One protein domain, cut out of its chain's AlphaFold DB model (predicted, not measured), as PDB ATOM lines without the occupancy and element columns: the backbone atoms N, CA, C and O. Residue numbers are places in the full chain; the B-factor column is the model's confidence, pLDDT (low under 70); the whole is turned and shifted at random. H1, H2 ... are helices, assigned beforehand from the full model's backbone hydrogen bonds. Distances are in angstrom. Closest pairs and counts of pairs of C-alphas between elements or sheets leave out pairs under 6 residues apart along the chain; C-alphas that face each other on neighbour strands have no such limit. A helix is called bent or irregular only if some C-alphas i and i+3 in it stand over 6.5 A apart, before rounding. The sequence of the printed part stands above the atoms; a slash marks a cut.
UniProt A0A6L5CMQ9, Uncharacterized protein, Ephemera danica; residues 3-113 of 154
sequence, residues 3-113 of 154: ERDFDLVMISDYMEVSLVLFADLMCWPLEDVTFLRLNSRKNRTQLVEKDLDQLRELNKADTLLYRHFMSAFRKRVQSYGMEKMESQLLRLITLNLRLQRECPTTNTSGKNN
ATOM      1  N   GLU A   3     -23.155  45.568 -35.566       77.25
ATOM      2  CA  GLU A   3     -22.251  46.173 -34.565       77.25
ATOM      3  C   GLU A   3     -22.862  47.351 -33.788       77.25
ATOM      4  O   GLU A   3     -22.459  47.601 -32.662       77.25
ATOM      5  N   ARG A   4     -23.840  48.066 -34.358       84.06
ATOM      6  CA  ARG A   4     -24.467  49.218 -33.686       84.06
ATOM      7  C   ARG A   4     -25.482  48.812 -32.621       84.06
ATOM      8  O   ARG A   4     -25.879  49.659 -31.832       84.06
ATOM      9  N   ASP A   5     -25.889  47.549 -32.628       90.31
ATOM     10  CA  ASP A   5     -26.920  47.031 -31.735       90.31
ATOM     11  C   ASP A   5     -26.315  46.478 -30.430       90.31
ATOM     12  O   ASP A   5     -27.053  46.133 -29.512       90.31
ATOM     13  N   PHE A   6     -24.979  46.392 -30.339       90.94
ATOM     14  CA  PHE A   6     -24.262  45.842 -29.187       90.94
ATOM     15  C   PHE A   6     -23.199  46.810 -28.667       90.94
ATOM     16  O   PHE A   6     -22.276  47.176 -29.393       90.94
ATOM     17  N   ASP A   7     -23.254  47.130 -27.374       93.00
ATOM     18  CA  ASP A   7     -22.216  47.922 -26.695       93.00
ATOM     19  C   ASP A   7     -20.879  47.171 -26.570       93.00
ATOM     20  O   ASP A   7     -19.798  47.770 -26.520       93.00
ATOM     21  N   LEU A   8     -20.944  45.837 -26.510       95.12
ATOM     22  CA  LEU A   8     -19.792  44.948 -26.456       95.12
ATOM     23  C   LEU A   8     -20.134  43.582 -27.057       95.12
ATOM     24  O   LEU A   8     -21.105  42.940 -26.663       95.12
ATOM     25  N   VAL A   9     -19.268  43.100 -27.948       95.75
ATOM     26  CA  VAL A   9     -19.256  41.703 -28.397       95.75
ATOM     27  C   VAL A   9     -18.029  41.016 -27.806       95.75
ATOM     28  O   VAL A   9     -16.893  41.405 -28.074       95.75
ATOM     29  N   MET A  10     -18.269  40.007 -26.968       96.62
ATOM     30  CA  MET A  10     -17.227  39.223 -26.304       96.62
ATOM     31  C   MET A  10     -16.672  38.131 -27.223       96.62
ATOM     32  O   MET A  10     -17.398  37.571 -28.044       96.62
ATOM     33  N   ILE A  11     -15.395  37.785 -27.047       96.31
ATOM     34  CA  ILE A  11     -14.739  36.715 -27.804       96.31
ATOM     35  C   ILE A  11     -14.413  35.556 -26.867       96.31
ATOM     36  O   ILE A  11     -13.627  35.703 -25.934       96.31
ATOM     37  N   SER A  12     -14.970  34.378 -27.148       91.62
ATOM     38  CA  SER A  12     -14.816  33.187 -26.303       91.62
ATOM     39  C   SER A  12     -13.364  32.736 -26.122       91.62
ATOM     40  O   SER A  12     -13.008  32.241 -25.056       91.62
ATOM     41  N   ASP A  13     -12.515  32.926 -27.138       90.81
ATOM     42  CA  ASP A  13     -11.083  32.596 -27.068       90.81
ATOM     43  C   ASP A  13     -10.302  33.521 -26.121       90.81
ATOM     44  O   ASP A  13      -9.219  33.165 -25.664       90.81
ATOM     45  N   TYR A  14     -10.867  34.691 -25.814       95.31
ATOM     46  CA  TYR A  14     -10.317  35.718 -24.932       95.31
ATOM     47  C   TYR A  14     -11.323  36.034 -23.818       95.31
ATOM     48  O   TYR A  14     -11.629  37.199 -23.554       95.31
ATOM     49  N   MET A  15     -11.885  34.991 -23.199       94.62
ATOM     50  CA  MET A  15     -12.979  35.124 -22.235       94.62
ATOM     51  C   MET A  15     -12.611  36.031 -21.057       94.62
ATOM     52  O   MET A  15     -13.387  36.909 -20.704       94.62
ATOM     53  N   GLU A  16     -11.416  35.892 -20.479       96.19
ATOM     54  CA  GLU A  16     -10.980  36.719 -19.348       96.19
ATOM     55  C   GLU A  16     -10.900  38.202 -19.723       96.19
ATOM     56  O   GLU A  16     -11.393  39.054 -18.992       96.19
ATOM     57  N   VAL A  17     -10.333  38.510 -20.894       98.06
ATOM     58  CA  VAL A  17     -10.249  39.886 -21.420       98.06
ATOM     59  C   VAL A  17     -11.647  40.435 -21.681       98.06
ATOM     60  O   VAL A  17     -11.946  41.581 -21.353       98.06
ATOM     61  N   SER A  18     -12.518  39.598 -22.241       98.00
ATOM     62  CA  SER A  18     -13.906  39.946 -22.523       98.00
ATOM     63  C   SER A  18     -14.681  40.265 -21.245       98.00
ATOM     64  O   SER A  18     -15.391  41.264 -21.208       98.00
ATOM     65  N   LEU A  19     -14.499  39.472 -20.187       98.00
ATOM     66  CA  LEU A  19     -15.156  39.677 -18.897       98.00
ATOM     67  C   LEU A  19     -14.645  40.917 -18.164       98.00
ATOM     68  O   LEU A  19     -15.444  41.603 -17.540       98.00
ATOM     69  N   VAL A  20     -13.355  41.253 -18.274       98.38
ATOM     70  CA  VAL A  20     -12.836  42.525 -17.741       98.38
ATOM     71  C   VAL A  20     -13.505  43.714 -18.432       98.38
ATOM     72  O   VAL A  20     -13.974  44.628 -17.759       98.38
ATOM     73  N   LEU A  21     -13.589  43.695 -19.768       98.19
ATOM     74  CA  LEU A  21     -14.278  44.751 -20.522       98.19
ATOM     75  C   LEU A  21     -15.771  44.814 -20.190       98.19
ATOM     76  O   LEU A  21     -16.330  45.903 -20.092       98.19
ATOM     77  N   PHE A  22     -16.412  43.659 -20.015       98.19
ATOM     78  CA  PHE A  22     -17.818  43.573 -19.643       98.19
ATOM     79  C   PHE A  22     -18.071  44.127 -18.236       98.19
ATOM     80  O   PHE A  22     -18.992  44.918 -18.054       98.19
ATOM     81  N   ALA A  23     -17.235  43.777 -17.258       98.06
ATOM     82  CA  ALA A  23     -17.336  44.299 -15.900       98.06
ATOM     83  C   ALA A  23     -17.176  45.826 -15.865       98.06
ATOM     84  O   ALA A  23     -17.975  46.504 -15.228       98.06
ATOM     85  N   ASP A  24     -16.205  46.380 -16.600       97.44
ATOM     86  CA  ASP A  24     -16.028  47.836 -16.710       97.44
ATOM     87  C   ASP A  24     -17.242  48.509 -17.366       97.44
ATOM     88  O   ASP A  24     -17.733  49.509 -16.847       97.44
ATOM     89  N   LEU A  25     -17.786  47.922 -18.441       97.19
ATOM     90  CA  LEU A  25     -18.996  48.423 -19.101       97.19
ATOM     91  C   LEU A  25     -20.206  48.451 -18.152       97.19
ATOM     92  O   LEU A  25     -20.964  49.417 -18.153       97.19
ATOM     93  N   MET A  26     -20.374  47.412 -17.332       97.06
ATOM     94  CA  MET A  26     -21.484  47.287 -16.381       97.06
ATOM     95  C   MET A  26     -21.248  48.031 -15.059       97.06
ATOM     96  O   MET A  26     -22.134  48.046 -14.204       97.06
ATOM     97  N   CYS A  27     -20.072  48.642 -14.872       96.81
ATOM     98  CA  CYS A  27     -19.621  49.191 -13.590       96.81
ATOM     99  C   CYS A  27     -19.649  48.150 -12.452       96.81
ATOM    100  O   CYS A  27     -19.972  48.471 -11.308       96.81
ATOM    101  N   TRP A  28     -19.337  46.890 -12.769       97.75
ATOM    102  CA  TRP A  28     -19.332  45.783 -11.817       97.75
ATOM    103  C   TRP A  28     -17.941  45.532 -11.229       97.75
ATOM    104  O   TRP A  28     -16.929  45.681 -11.922       97.75
ATOM    105  N   PRO A  29     -17.868  45.118  -9.952       97.12
ATOM    106  CA  PRO A  29     -16.629  44.610  -9.388       97.12
ATOM    107  C   PRO A  29     -16.228  43.299 -10.087       97.12
ATOM    108  O   PRO A  29     -17.076  42.517 -10.521       97.12
ATOM    109  N   LEU A  30     -14.922  43.031 -10.191       96.75
ATOM    110  CA  LEU A  30     -14.430  41.823 -10.869       96.75
ATOM    111  C   LEU A  30     -14.845  40.532 -10.156       96.75
ATOM    112  O   LEU A  30     -14.921  39.480 -10.783       96.75
ATOM    113  N   GLU A  31     -15.105  40.617  -8.856       93.69
ATOM    114  CA  GLU A  31     -15.622  39.537  -8.024       93.69
ATOM    115  C   GLU A  31     -16.939  38.959  -8.578       93.69
ATOM    116  O   GLU A  31     -17.123  37.740  -8.551       93.69
ATOM    117  N   ASP A  32     -17.789  39.802  -9.173       93.12
ATOM    118  CA  ASP A  32     -19.110  39.420  -9.695       93.12
ATOM    119  C   ASP A  32     -19.046  38.748 -11.076       93.12
ATOM    120  O   ASP A  32     -20.025  38.159 -11.530       93.12
ATOM    121  N   VAL A  33     -17.892  38.804 -11.747       94.94
ATOM    122  CA  VAL A  33     -17.654  38.137 -13.041       94.94
ATOM    123  C   VAL A  33     -16.667  36.973 -12.928       94.94
ATOM    124  O   VAL A  33     -16.145  36.483 -13.933       94.94
ATOM    125  N   THR A  34     -16.393  36.518 -11.702       93.75
ATOM    126  CA  THR A  34     -15.588  35.316 -11.473       93.75
ATOM    127  C   THR A  34     -16.309  34.066 -11.966       93.75
ATOM    128  O   THR A  34     -17.537  33.986 -11.984       93.75
ATOM    129  N   PHE A  35     -15.547  33.066 -12.408       90.81
ATOM    130  CA  PHE A  35     -16.129  31.869 -13.007       90.81
ATOM    131  C   PHE A  35     -15.279  30.614 -12.809       90.81
ATOM    132  O   PHE A  35     -14.055  30.663 -12.668       90.81
ATOM    133  N   LEU A  36     -15.949  29.459 -12.865       88.56
ATOM    134  CA  LEU A  36     -15.321  28.141 -12.934       88.56
ATOM    135  C   LEU A  36     -15.378  27.611 -14.369       88.56
ATOM    136  O   LEU A  36     -16.416  27.636 -15.030       88.56
ATOM    137  N   ARG A  37     -14.260  27.067 -14.858       84.44
ATOM    138  CA  ARG A  37     -14.184  26.440 -16.187       84.44
ATOM    139  C   ARG A  37     -14.771  25.025 -16.160       84.44
ATOM    140  O   ARG A  37     -14.037  24.043 -16.192       84.44
ATOM    141  N   LEU A  38     -16.099  24.919 -16.112       79.25
ATOM    142  CA  LEU A  38     -16.802  23.627 -16.106       79.25
ATOM    143  C   LEU A  38     -16.891  22.987 -17.501       79.25
ATOM    144  O   LEU A  38     -16.746  21.777 -17.645       79.25
ATOM    145  N   ASN A  39     -17.073  23.811 -18.538       70.69
ATOM    146  CA  ASN A  39     -17.351  23.365 -19.909       70.69
ATOM    147  C   ASN A  39     -16.096  23.261 -20.796       70.69
ATOM    148  O   ASN A  39     -16.192  23.158 -22.021       70.69
ATOM    149  N   SER A  40     -14.893  23.302 -20.214       71.62
ATOM    150  CA  SER A  40     -13.663  23.194 -21.000       71.62
ATOM    151  C   SER A  40     -13.444  21.758 -21.474       71.62
ATOM    152  O   SER A  40     -13.286  20.839 -20.665       71.62
ATOM    153  N   ARG A  41     -13.372  21.559 -22.795       71.06
ATOM    154  CA  ARG A  41     -12.962  20.273 -23.377       71.06
ATOM    155  C   ARG A  41     -11.520  19.967 -22.963       71.06
ATOM    156  O   ARG A  41     -10.627  20.766 -23.228       71.06
ATOM    157  N   LYS A  42     -11.297  18.801 -22.345       65.62
ATOM    158  CA  LYS A  42      -9.968  18.372 -21.863       65.62
ATOM    159  C   LYS A  42      -8.967  18.121 -22.997       65.62
ATOM    160  O   LYS A  42      -7.784  18.368 -22.821       65.62
ATOM    161  N   ASN A  43      -9.456  17.695 -24.163       68.44
ATOM    162  CA  ASN A  43      -8.632  17.384 -25.327       68.44
ATOM    163  C   ASN A  43      -9.015  18.314 -26.483       68.44
ATOM    164  O   ASN A  43     -10.144  18.267 -26.974       68.44
ATOM    165  N   ARG A  44      -8.075  19.159 -26.918       66.88
ATOM    166  CA  ARG A  44      -8.175  19.881 -28.192       66.88
ATOM    167  C   ARG A  44      -7.517  19.030 -29.275       66.88
ATOM    168  O   ARG A  44      -6.327  18.749 -29.191       66.88
ATOM    169  N   THR A  45      -8.278  18.629 -30.285       73.38
ATOM    170  CA  THR A  45      -7.725  18.047 -31.512       73.38
ATOM    171  C   THR A  45      -7.069  19.158 -32.323       73.38
ATOM    172  O   THR A  45      -7.739  20.125 -32.688       73.38
ATOM    173  N   GLN A  46      -5.766  19.049 -32.580       71.62
ATOM    174  CA  GLN A  46      -5.089  19.936 -33.525       71.62
ATOM    175  C   GLN A  46      -5.478  19.514 -34.945       71.62
ATOM    176  O   GLN A  46      -5.332  18.348 -35.303       71.62
ATOM    177  N   LEU A  47      -6.027  20.448 -35.719       74.88
ATOM    178  CA  LEU A  47      -6.385  20.234 -37.121       74.88
ATOM    179  C   LEU A  47      -5.184  20.556 -38.014       74.88
ATOM    180  O   LEU A  47      -4.400  21.450 -37.695       74.88
ATOM    181  N   VAL A  48      -5.060  19.846 -39.134       80.31
ATOM    182  CA  VAL A  48      -4.050  20.143 -40.157       80.31
ATOM    183  C   VAL A  48      -4.449  21.428 -40.890       80.31
ATOM    184  O   VAL A  48      -5.632  21.697 -41.092       80.31
ATOM    185  N   GLU A  49      -3.471  22.231 -41.310       74.62
ATOM    186  CA  GLU A  49      -3.695  23.545 -41.937       74.62
ATOM    187  C   GLU A  49      -4.629  23.488 -43.161       74.62
ATOM    188  O   GLU A  49      -5.510  24.331 -43.312       74.62
ATOM    189  N   LYS A  50      -4.530  22.422 -43.966       76.38
ATOM    190  CA  LYS A  50      -5.423  22.170 -45.109       76.38
ATOM    191  C   LYS A  50      -6.900  22.047 -44.705       76.38
ATOM    192  O   LYS A  50      -7.772  22.553 -45.412       76.38
ATOM    193  N   ASP A  51      -7.179  21.402 -43.577       81.56
ATOM    194  CA  ASP A  51      -8.546  21.219 -43.080       81.56
ATOM    195  C   ASP A  51      -9.096  22.536 -42.518       81.56
ATOM    196  O   ASP A  51     -10.288  22.814 -42.631       81.56
ATOM    197  N   LEU A  52      -8.231  23.394 -41.961       81.50
ATOM    198  CA  LEU A  52      -8.627  24.714 -41.460       81.50
ATOM    199  C   LEU A  52      -9.128  25.631 -42.577       81.50
ATOM    200  O   LEU A  52     -10.120  26.332 -42.381       81.50
ATOM    201  N   ASP A  53      -8.478  25.629 -43.738       81.88
ATOM    202  CA  ASP A  53      -8.898  26.478 -44.855       81.88
ATOM    203  C   ASP A  53     -10.204  25.992 -45.484       81.88
ATOM    204  O   ASP A  53     -11.090  26.802 -45.768       81.88
ATOM    205  N   GLN A  54     -10.393  24.675 -45.592       83.88
ATOM    206  CA  GLN A  54     -11.682  24.112 -45.997       83.88
ATOM    207  C   GLN A  54     -12.790  24.464 -44.999       83.88
ATOM    208  O   GLN A  54     -13.867  24.894 -45.404       83.88
ATOM    209  N   LEU A  55     -12.527  24.359 -43.694       85.81
ATOM    210  CA  LEU A  55     -13.495  24.730 -42.659       85.81
ATOM    211  C   LEU A  55     -13.849  26.220 -42.685       85.81
ATOM    212  O   LEU A  55     -15.009  26.565 -42.447       85.81
ATOM    213  N   ARG A  56     -12.883  27.098 -42.983       86.44
ATOM    214  CA  ARG A  56     -13.111  28.543 -43.138       86.44
ATOM    215  C   ARG A  56     -13.963  28.863 -44.357       86.44
ATOM    216  O   ARG A  56     -14.830  29.721 -44.252       86.44
ATOM    217  N   GLU A  57     -13.757  28.183 -45.484       86.88
ATOM    218  CA  GLU A  57     -14.621  28.367 -46.658       86.88
ATOM    219  C   GLU A  57     -16.031  27.813 -46.417       86.88
ATOM    220  O   GLU A  57     -17.008  28.450 -46.804       86.88
ATOM    221  N   LEU A  58     -16.164  26.685 -45.708       91.12
ATOM    222  CA  LEU A  58     -17.473  26.150 -45.318       91.12
ATOM    223  C   LEU A  58     -18.207  27.072 -44.327       91.12
ATOM    224  O   LEU A  58     -19.418  27.241 -44.437       91.12
ATOM    225  N   ASN A  59     -17.483  27.714 -43.404       92.38
ATOM    226  CA  ASN A  59     -18.019  28.659 -42.413       92.38
ATOM    227  C   ASN A  59     -17.608  30.100 -42.736       92.38
ATOM    228  O   ASN A  59     -17.152  30.861 -41.875       92.38
ATOM    229  N   LYS A  60     -17.729  30.480 -44.009       91.50
ATOM    230  CA  LYS A  60     -17.251  31.777 -44.499       91.50
ATOM    231  C   LYS A  60     -17.942  32.952 -43.823       91.50
ATOM    232  O   LYS A  60     -17.280  33.930 -43.480       91.50
ATOM    233  N   ALA A  61     -19.252  32.842 -43.602       92.25
ATOM    234  CA  ALA A  61     -20.031  33.865 -42.913       92.25
ATOM    235  C   ALA A  61     -19.510  34.095 -41.484       92.25
ATOM    236  O   ALA A  61     -19.161  35.224 -41.138       92.25
ATOM    237  N   ASP A  62     -19.350  33.025 -40.701       92.19
ATOM    238  CA  ASP A  62     -18.834  33.107 -39.330       92.19
ATOM    239  C   ASP A  62     -17.379  33.576 -39.291       92.19
ATOM    240  O   ASP A  62     -16.995  34.368 -38.433       92.19
ATOM    241  N   THR A  63     -16.565  33.159 -40.263       91.50
ATOM    242  CA  THR A  63     -15.172  33.608 -40.389       91.50
ATOM    243  C   THR A  63     -15.097  35.118 -40.619       91.50
ATOM    244  O   THR A  63     -14.267  35.798 -40.007       91.50
ATOM    245  N   LEU A  64     -15.955  35.665 -41.486       92.19
ATOM    246  CA  LEU A  64     -16.041  37.108 -41.719       92.19
ATOM    247  C   LEU A  64     -16.528  37.842 -40.465       92.19
ATOM    248  O   LEU A  64     -15.930  38.851 -40.084       92.19
ATOM    249  N   LEU A  65     -17.548  37.306 -39.793       93.12
ATOM    250  CA  LEU A  65     -18.105  37.873 -38.567       93.12
ATOM    251  C   LEU A  65     -17.065  37.924 -37.437       93.12
ATOM    252  O   LEU A  65     -16.859  38.974 -36.828       93.12
ATOM    253  N   TYR A  66     -16.352  36.818 -37.208       93.25
ATOM    254  CA  TYR A  66     -15.295  36.729 -36.203       93.25
ATOM    255  C   TYR A  66     -14.161  37.711 -36.496       93.25
ATOM    256  O   TYR A  66     -13.721  38.421 -35.598       93.25
ATOM    257  N   ARG A  67     -13.695  37.805 -37.750       93.25
ATOM    258  CA  ARG A  67     -12.629  38.752 -38.128       93.25
ATOM    259  C   ARG A  67     -13.037  40.201 -37.878       93.25
ATOM    260  O   ARG A  67     -12.224  40.974 -37.368       93.25
ATOM    261  N   HIS A  68     -14.276  40.552 -38.221       94.19
ATOM    262  CA  HIS A  68     -14.829  41.883 -37.988       94.19
ATOM    263  C   HIS A  68     -14.824  42.230 -36.497       94.19
ATOM    264  O   HIS A  68     -14.166  43.189 -36.084       94.19
ATOM    265  N   PHE A  69     -15.462  41.396 -35.670       95.44
ATOM    266  CA  PHE A  69     -15.550  41.650 -34.232       95.44
ATOM    267  C   PHE A  69     -14.218  41.505 -33.507       95.44
ATOM    268  O   PHE A  69     -13.973  42.248 -32.569       95.44
ATOM    269  N   MET A  70     -13.306  40.647 -33.964       96.38
ATOM    270  CA  MET A  70     -11.944  40.582 -33.430       96.38
ATOM    271  C   MET A  70     -11.192  41.904 -33.645       96.38
ATOM    272  O   MET A  70     -10.461  42.358 -32.764       96.38
ATOM    273  N   SER A  71     -11.373  42.551 -34.801       95.44
ATOM    274  CA  SER A  71     -10.776  43.865 -35.064       95.44
ATOM    275  C   SER A  71     -11.373  44.945 -34.156       95.44
ATOM    276  O   SER A  71     -10.627  45.699 -33.527       95.44
ATOM    277  N   ALA A  72     -12.702  44.979 -34.015       94.75
ATOM    278  CA  ALA A  72     -13.390  45.888 -33.096       94.75
ATOM    279  C   ALA A  72     -12.976  45.652 -31.629       94.75
ATOM    280  O   ALA A  72     -12.651  46.595 -30.906       94.75
ATOM    281  N   PHE A  73     -12.880  44.389 -31.213       96.62
ATOM    282  CA  PHE A  73     -12.467  43.978 -29.875       96.62
ATOM    283  C   PHE A  73     -11.059  44.474 -29.538       96.62
ATOM    284  O   PHE A  73     -10.850  45.064 -28.482       96.62
ATOM    285  N   ARG A  74     -10.093  44.333 -30.457       97.00
ATOM    286  CA  ARG A  74      -8.731  44.862 -30.258       97.00
ATOM    287  C   ARG A  74      -8.718  46.373 -30.049       97.00
ATOM    288  O   ARG A  74      -8.014  46.847 -29.162       97.00
ATOM    289  N   LYS A  75      -9.516  47.121 -30.818       96.19
ATOM    290  CA  LYS A  75      -9.662  48.572 -30.618       96.19
ATOM    291  C   LYS A  75     -10.235  48.879 -29.235       96.19
ATOM    292  O   LYS A  75      -9.760  49.796 -28.572       96.19
ATOM    293  N   ARG A  76     -11.202  48.083 -28.763       96.12
ATOM    294  CA  ARG A  76     -11.776  48.239 -27.421       96.12
ATOM    295  C   ARG A  76     -10.743  47.980 -26.324       96.12
ATOM    296  O   ARG A  76     -10.620  48.805 -25.424       96.12
ATOM    297  N   VAL A  77      -9.947  46.917 -26.442       97.75
ATOM    298  CA  VAL A  77      -8.835  46.622 -25.519       97.75
ATOM    299  C   VAL A  77      -7.822  47.771 -25.489       97.75
ATOM    300  O   VAL A  77      -7.433  48.216 -24.414       97.75
ATOM    301  N   GLN A  78      -7.446  48.310 -26.651       97.56
ATOM    302  CA  GLN A  78      -6.543  49.463 -26.727       97.56
ATOM    303  C   GLN A  78      -7.143  50.710 -26.066       97.56
ATOM    304  O   GLN A  78      -6.457  51.372 -25.295       97.56
ATOM    305  N   SER A  79      -8.428  51.000 -26.311       97.06
ATOM    306  CA  SER A  79      -9.130  52.143 -25.704       97.06
ATOM    307  C   SER A  79      -9.257  52.038 -24.183       97.06
ATOM    308  O   SER A  79      -9.255  53.050 -23.493       97.06
ATOM    309  N   TYR A  80      -9.350  50.814 -23.662       97.31
ATOM    310  CA  TYR A  80      -9.391  50.544 -22.230       97.31
ATOM    311  C   TYR A  80      -8.033  50.793 -21.547       97.31
ATOM    312  O   TYR A  80      -7.984  51.109 -20.359       97.31
ATOM    313  N   GLY A  81      -6.941  50.683 -22.309       98.00
ATOM    314  CA  GLY A  81      -5.566  50.850 -21.850       98.00
ATOM    315  C   GLY A  81      -4.897  49.513 -21.524       98.00
ATOM    316  O   GLY A  81      -5.412  48.722 -20.735       98.00
ATOM    317  N   MET A  82      -3.722  49.271 -22.116       97.12
ATOM    318  CA  MET A  82      -3.006  47.992 -21.993       97.12
ATOM    319  C   MET A  82      -2.540  47.706 -20.562       97.12
ATOM    320  O   MET A  82      -2.758  46.607 -20.065       97.12
ATOM    321  N   GLU A  83      -1.978  48.700 -19.873       97.69
ATOM    322  CA  GLU A  83      -1.514  48.548 -18.484       97.69
ATOM    323  C   GLU A  83      -2.683  48.286 -17.520       97.69
ATOM    324  O   GLU A  83      -2.631  47.381 -16.683       97.69
ATOM    325  N   LYS A  84      -3.793  49.028 -17.682       97.88
ATOM    326  CA  LYS A  84      -5.029  48.803 -16.914       97.88
ATOM    327  C   LYS A  84      -5.572  47.396 -17.177       97.88
ATOM    328  O   LYS A  84      -5.987  46.720 -16.235       97.88
ATOM    329  N   MET A  85      -5.567  46.953 -18.436       98.19
ATOM    330  CA  MET A  85      -6.023  45.617 -18.830       98.19
ATOM    331  C   MET A  85      -5.200  44.525 -18.156       98.19
ATOM    332  O   MET A  85      -5.774  43.630 -17.545       98.19
ATOM    333  N   GLU A  86      -3.874  44.620 -18.209       98.19
ATOM    334  CA  GLU A  86      -2.980  43.650 -17.577       98.19
ATOM    335  C   GLU A  86      -3.227  43.551 -16.066       98.19
ATOM    336  O   GLU A  86      -3.424  42.456 -15.536       98.19
ATOM    337  N   SER A  87      -3.330  44.694 -15.382       98.19
ATOM    338  CA  SER A  87      -3.626  44.743 -13.946       98.19
ATOM    339  C   SER A  87      -4.960  44.069 -13.596       98.19
ATOM    340  O   SER A  87      -5.024  43.233 -12.689       98.19
ATOM    341  N   GLN A  88      -6.032  44.384 -14.332       98.19
ATOM    342  CA  GLN A  88      -7.348  43.788 -14.084       98.19
ATOM    343  C   GLN A  88      -7.401  42.301 -14.447       98.19
ATOM    344  O   GLN A  88      -8.042  41.526 -13.738       98.19
ATOM    345  N   LEU A  89      -6.698  41.873 -15.498       98.00
ATOM    346  CA  LEU A  89      -6.592  40.461 -15.861       98.00
ATOM    347  C   LEU A  89      -5.905  39.649 -14.768       98.00
ATOM    348  O   LEU A  89      -6.424  38.605 -14.373       98.00
ATOM    349  N   LEU A  90      -4.779  40.133 -14.238       98.19
ATOM    350  CA  LEU A  90      -4.087  39.475 -13.128       98.19
ATOM    351  C   LEU A  90      -4.993  39.358 -11.897       98.19
ATOM    352  O   LEU A  90      -5.036  38.303 -11.256       98.19
ATOM    353  N   ARG A  91      -5.768  40.408 -11.596       98.12
ATOM    354  CA  ARG A  91      -6.767  40.375 -10.522       98.12
ATOM    355  C   ARG A  91      -7.852  39.329 -10.783       98.12
ATOM    356  O   ARG A  91      -8.090  38.503  -9.904       98.12
ATOM    357  N   LEU A  92      -8.460  39.309 -11.970       98.00
ATOM    358  CA  LEU A  92      -9.506  38.342 -12.317       98.00
ATOM    359  C   LEU A  92      -8.987  36.898 -12.260       98.00
ATOM    360  O   LEU A  92      -9.637  36.028 -11.685       98.00
ATOM    361  N   ILE A  93      -7.783  36.639 -12.780       96.75
ATOM    362  CA  ILE A  93      -7.137  35.320 -12.701       96.75
ATOM    363  C   ILE A  93      -6.931  34.909 -11.238       96.75
ATOM    364  O   ILE A  93      -7.245  33.781 -10.862       96.75
ATOM    365  N   THR A  94      -6.452  35.826 -10.395       97.38
ATOM    366  CA  THR A  94      -6.235  35.568  -8.964       97.38
ATOM    367  C   THR A  94      -7.543  35.239  -8.245       97.38
ATOM    368  O   THR A  94      -7.589  34.302  -7.442       97.38
ATOM    369  N   LEU A  95      -8.618  35.969  -8.555       95.88
ATOM    370  CA  LEU A  95      -9.950  35.716  -8.011       95.88
ATOM    371  C   LEU A  95     -10.491  34.353  -8.456       95.88
ATOM    372  O   LEU A  95     -10.932  33.575  -7.615       95.88
ATOM    373  N   ASN A  96     -10.365  34.006  -9.738       94.12
ATOM    374  CA  ASN A  96     -10.790  32.702 -10.252       94.12
ATOM    375  C   ASN A  96     -10.004  31.543  -9.615       94.12
ATOM    376  O   ASN A  96     -10.585  30.509  -9.292       94.12
ATOM    377  N   LEU A  97      -8.700  31.711  -9.367       93.00
ATOM    378  CA  LEU A  97      -7.886  30.719  -8.653       93.00
ATOM    379  C   LEU A  97      -8.284  30.577  -7.180       93.00
ATOM    380  O   LEU A  97      -8.167  29.494  -6.605       93.00
ATOM    381  N   ARG A  98      -8.725  31.660  -6.530       91.50
ATOM    382  CA  ARG A  98      -9.308  31.584  -5.185       91.50
ATOM    383  C   ARG A  98     -10.631  30.817  -5.229       91.50
ATOM    384  O   ARG A  98     -10.755  29.834  -4.505       91.50
ATOM    385  N   LEU A  99     -11.537  31.188  -6.132       90.00
ATOM    386  CA  LEU A  99     -12.831  30.526  -6.305       90.00
ATOM    387  C   LEU A  99     -12.670  29.023  -6.576       90.00
ATOM    388  O   LEU A  99     -13.346  28.208  -5.962       90.00
ATOM    389  N   GLN A 100     -11.727  28.634  -7.438       88.50
ATOM    390  CA  GLN A 100     -11.453  27.226  -7.734       88.50
ATOM    391  C   GLN A 100     -10.939  26.440  -6.517       88.50
ATOM    392  O   GLN A 100     -11.228  25.250  -6.392       88.50
ATOM    393  N   ARG A 101     -10.171  27.080  -5.626       86.94
ATOM    394  CA  ARG A 101      -9.696  26.452  -4.382       86.94
ATOM    395  C   ARG A 101     -10.809  26.302  -3.349       86.94
ATOM    396  O   ARG A 101     -10.832  25.302  -2.642       86.94
ATOM    397  N   GLU A 102     -11.694  27.289  -3.252       86.06
ATOM    398  CA  GLU A 102     -12.817  27.292  -2.303       86.06
ATOM    399  C   GLU A 102     -13.951  26.359  -2.756       86.06
ATOM    400  O   GLU A 102     -14.544  25.660  -1.935       86.06
ATOM    401  N   CYS A 103     -14.193  26.282  -4.067       85.06
ATOM    402  CA  CYS A 103     -15.251  25.490  -4.686       85.06
ATOM    403  C   CYS A 103     -14.676  24.425  -5.644       85.06
ATOM    404  O   CYS A 103     -14.734  24.594  -6.869       85.06
ATOM    405  N   PRO A 104     -14.122  23.312  -5.127       78.25
ATOM    406  CA  PRO A 104     -13.586  22.250  -5.967       78.25
ATOM    407  C   PRO A 104     -14.702  21.571  -6.777       78.25
ATOM    408  O   PRO A 104     -15.739  21.180  -6.250       78.25
ATOM    409  N   THR A 105     -14.479  21.398  -8.081       69.00
ATOM    410  CA  THR A 105     -15.454  20.801  -9.016       69.00
ATOM    411  C   THR A 105     -15.419  19.270  -9.031       69.00
ATOM    412  O   THR A 105     -16.194  18.629  -9.740       69.00
ATOM    413  N   THR A 106     -14.480  18.660  -8.311       63.22
ATOM    414  CA  THR A 106     -14.390  17.210  -8.130       63.22
ATOM    415  C   THR A 106     -15.298  16.788  -6.981       63.22
ATOM    416  O   THR A 106     -15.315  17.462  -5.959       63.22
ATOM    417  N   ASN A 107     -16.009  15.665  -7.122       53.72
ATOM    418  CA  ASN A 107     -16.859  15.060  -6.085       53.72
ATOM    419  C   ASN A 107     -16.043  14.572  -4.868       53.72
ATOM    420  O   ASN A 107     -15.993  13.380  -4.576       53.72
ATOM    421  N   THR A 108     -15.352  15.460  -4.164       48.38
ATOM    422  CA  THR A 108     -14.756  15.162  -2.868       48.38
ATOM    423  C   THR A 108     -15.802  15.462  -1.810       48.38
ATOM    424  O   THR A 108     -16.039  16.614  -1.457       48.38
ATOM    425  N   SER A 109     -16.445  14.401  -1.327       47.69
ATOM    426  CA  SER A 109     -17.431  14.360  -0.239       47.69
ATOM    427  C   SER A 109     -16.851  14.763   1.129       47.69
ATOM    428  O   SER A 109     -17.074  14.091   2.131       47.69
ATOM    429  N   GLY A 110     -16.059  15.830   1.195       48.38
ATOM    430  CA  GLY A 110     -15.291  16.174   2.380       48.38
ATOM    431  C   GLY A 110     -14.959  17.651   2.422       48.38
ATOM    432  O   GLY A 110     -13.953  18.068   1.866       48.38
ATOM    433  N   LYS A 111     -15.795  18.398   3.150       49.66
ATOM    434  CA  LYS A 111     -15.549  19.762   3.635       49.66
ATOM    435  C   LYS A 111     -15.223  20.770   2.531       49.66
ATOM    436  O   LYS A 111     -14.078  21.174   2.357       49.66
ATOM    437  N   ASN A 112     -16.261  21.263   1.862       54.69
ATOM    438  CA  ASN A 112     -16.135  22.572   1.238       54.69
ATOM    439  C   ASN A 112     -15.908  23.572   2.379       54.69
ATOM    440  O   ASN A 112     -16.754  23.690   3.269       54.69
ATOM    441  N   ASN A 113     -14.780  24.280   2.368       57.34
ATOM    442  CA  ASN A 113     -14.677  25.553   3.072       57.34
ATOM    443  C   ASN A 113     -15.555  26.542   2.293       57.34
ATOM    444  O   ASN A 113     -15.047  27.390   1.574       57.34
TER     445      ASN A 113
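What this domain is: This is residues 3 to 113 of the 154 residues of an uncharacterized protein of Ephemera danica (UniProt A0A6L5CMQ9). What shape is this? Two long helices, H4 and H5, meet near their ends in an L-shaped corner; H1 packs on H5 inside the angle, with tiny H2 on both H1 and H5. H3 sits at the far end of H4, and residues 34 to 48 run in a long arc from H2 to H3, with residues 39 to 54 standing free. What makes it up? The printed part has 111 residues with five named helices, H1 to H5 along the chain, and no named strand: all helix. It is loose, with a radius of gyration of the C-alphas of 17.5 A and spans of 51 by 35 by 25 A.

How they stand to each other: How do the longest helices stand? H4, residues 60 to 80, and H5, residues 82 to 102, are close but not clearly touching, about perpendicular at 75 degrees; their closest C-alphas, of Val 77 and Met 85, are 7.3 A apart. What touches H5? H1, residues 12 to 26, does with residues 16 to 20 alone, about perpendicular at 77 degrees; the closest C-alphas, of Val 17 and Leu 89, are 6.7 A apart. H2, residues 30 to 33, touches residues 91 to 95 of H5 alone, the closest C-alphas, of Leu 30 and Leu 92, being 6.2 A apart. Where is H3? H3, residues 49 to 58, is close to H4 but not clearly touching, with the closest C-alphas, of Arg 56 and Thr 63, 6.1 A apart; it is apart from H1, H2 and H5. Are the backbones in order? Every O i to N i+4 pair is within hydrogen-bond range in H3, H4 and H5, and 9 of 11 are in H1; H2 is too short for such a pair.

Where its parts are: Where are the long helices? H4 begins at C-alpha 60 (-17.251, 31.777, -44.499), and H5 ends at C-alpha 102 (-12.817, 27.292, -2.303); each is 30.2 A long from first to last C-alpha. What of the others? H1 is 18.5 A long and irregular, with C-alphas 13 and 16 8.8 A apart; H3 is 14.4 A and H2 5.4 A.

The domain as a whole: How large is it? The two C-alphas farthest apart, of Glu 57 and Lys 111, are 51.0 A apart. Is it whole? The printed part has no cut, and the link from H2 to H3 is long, with 15 residues. Where is confidence low? Residues 42 to 44 and 105 to 113 are under 70 in pLDDT.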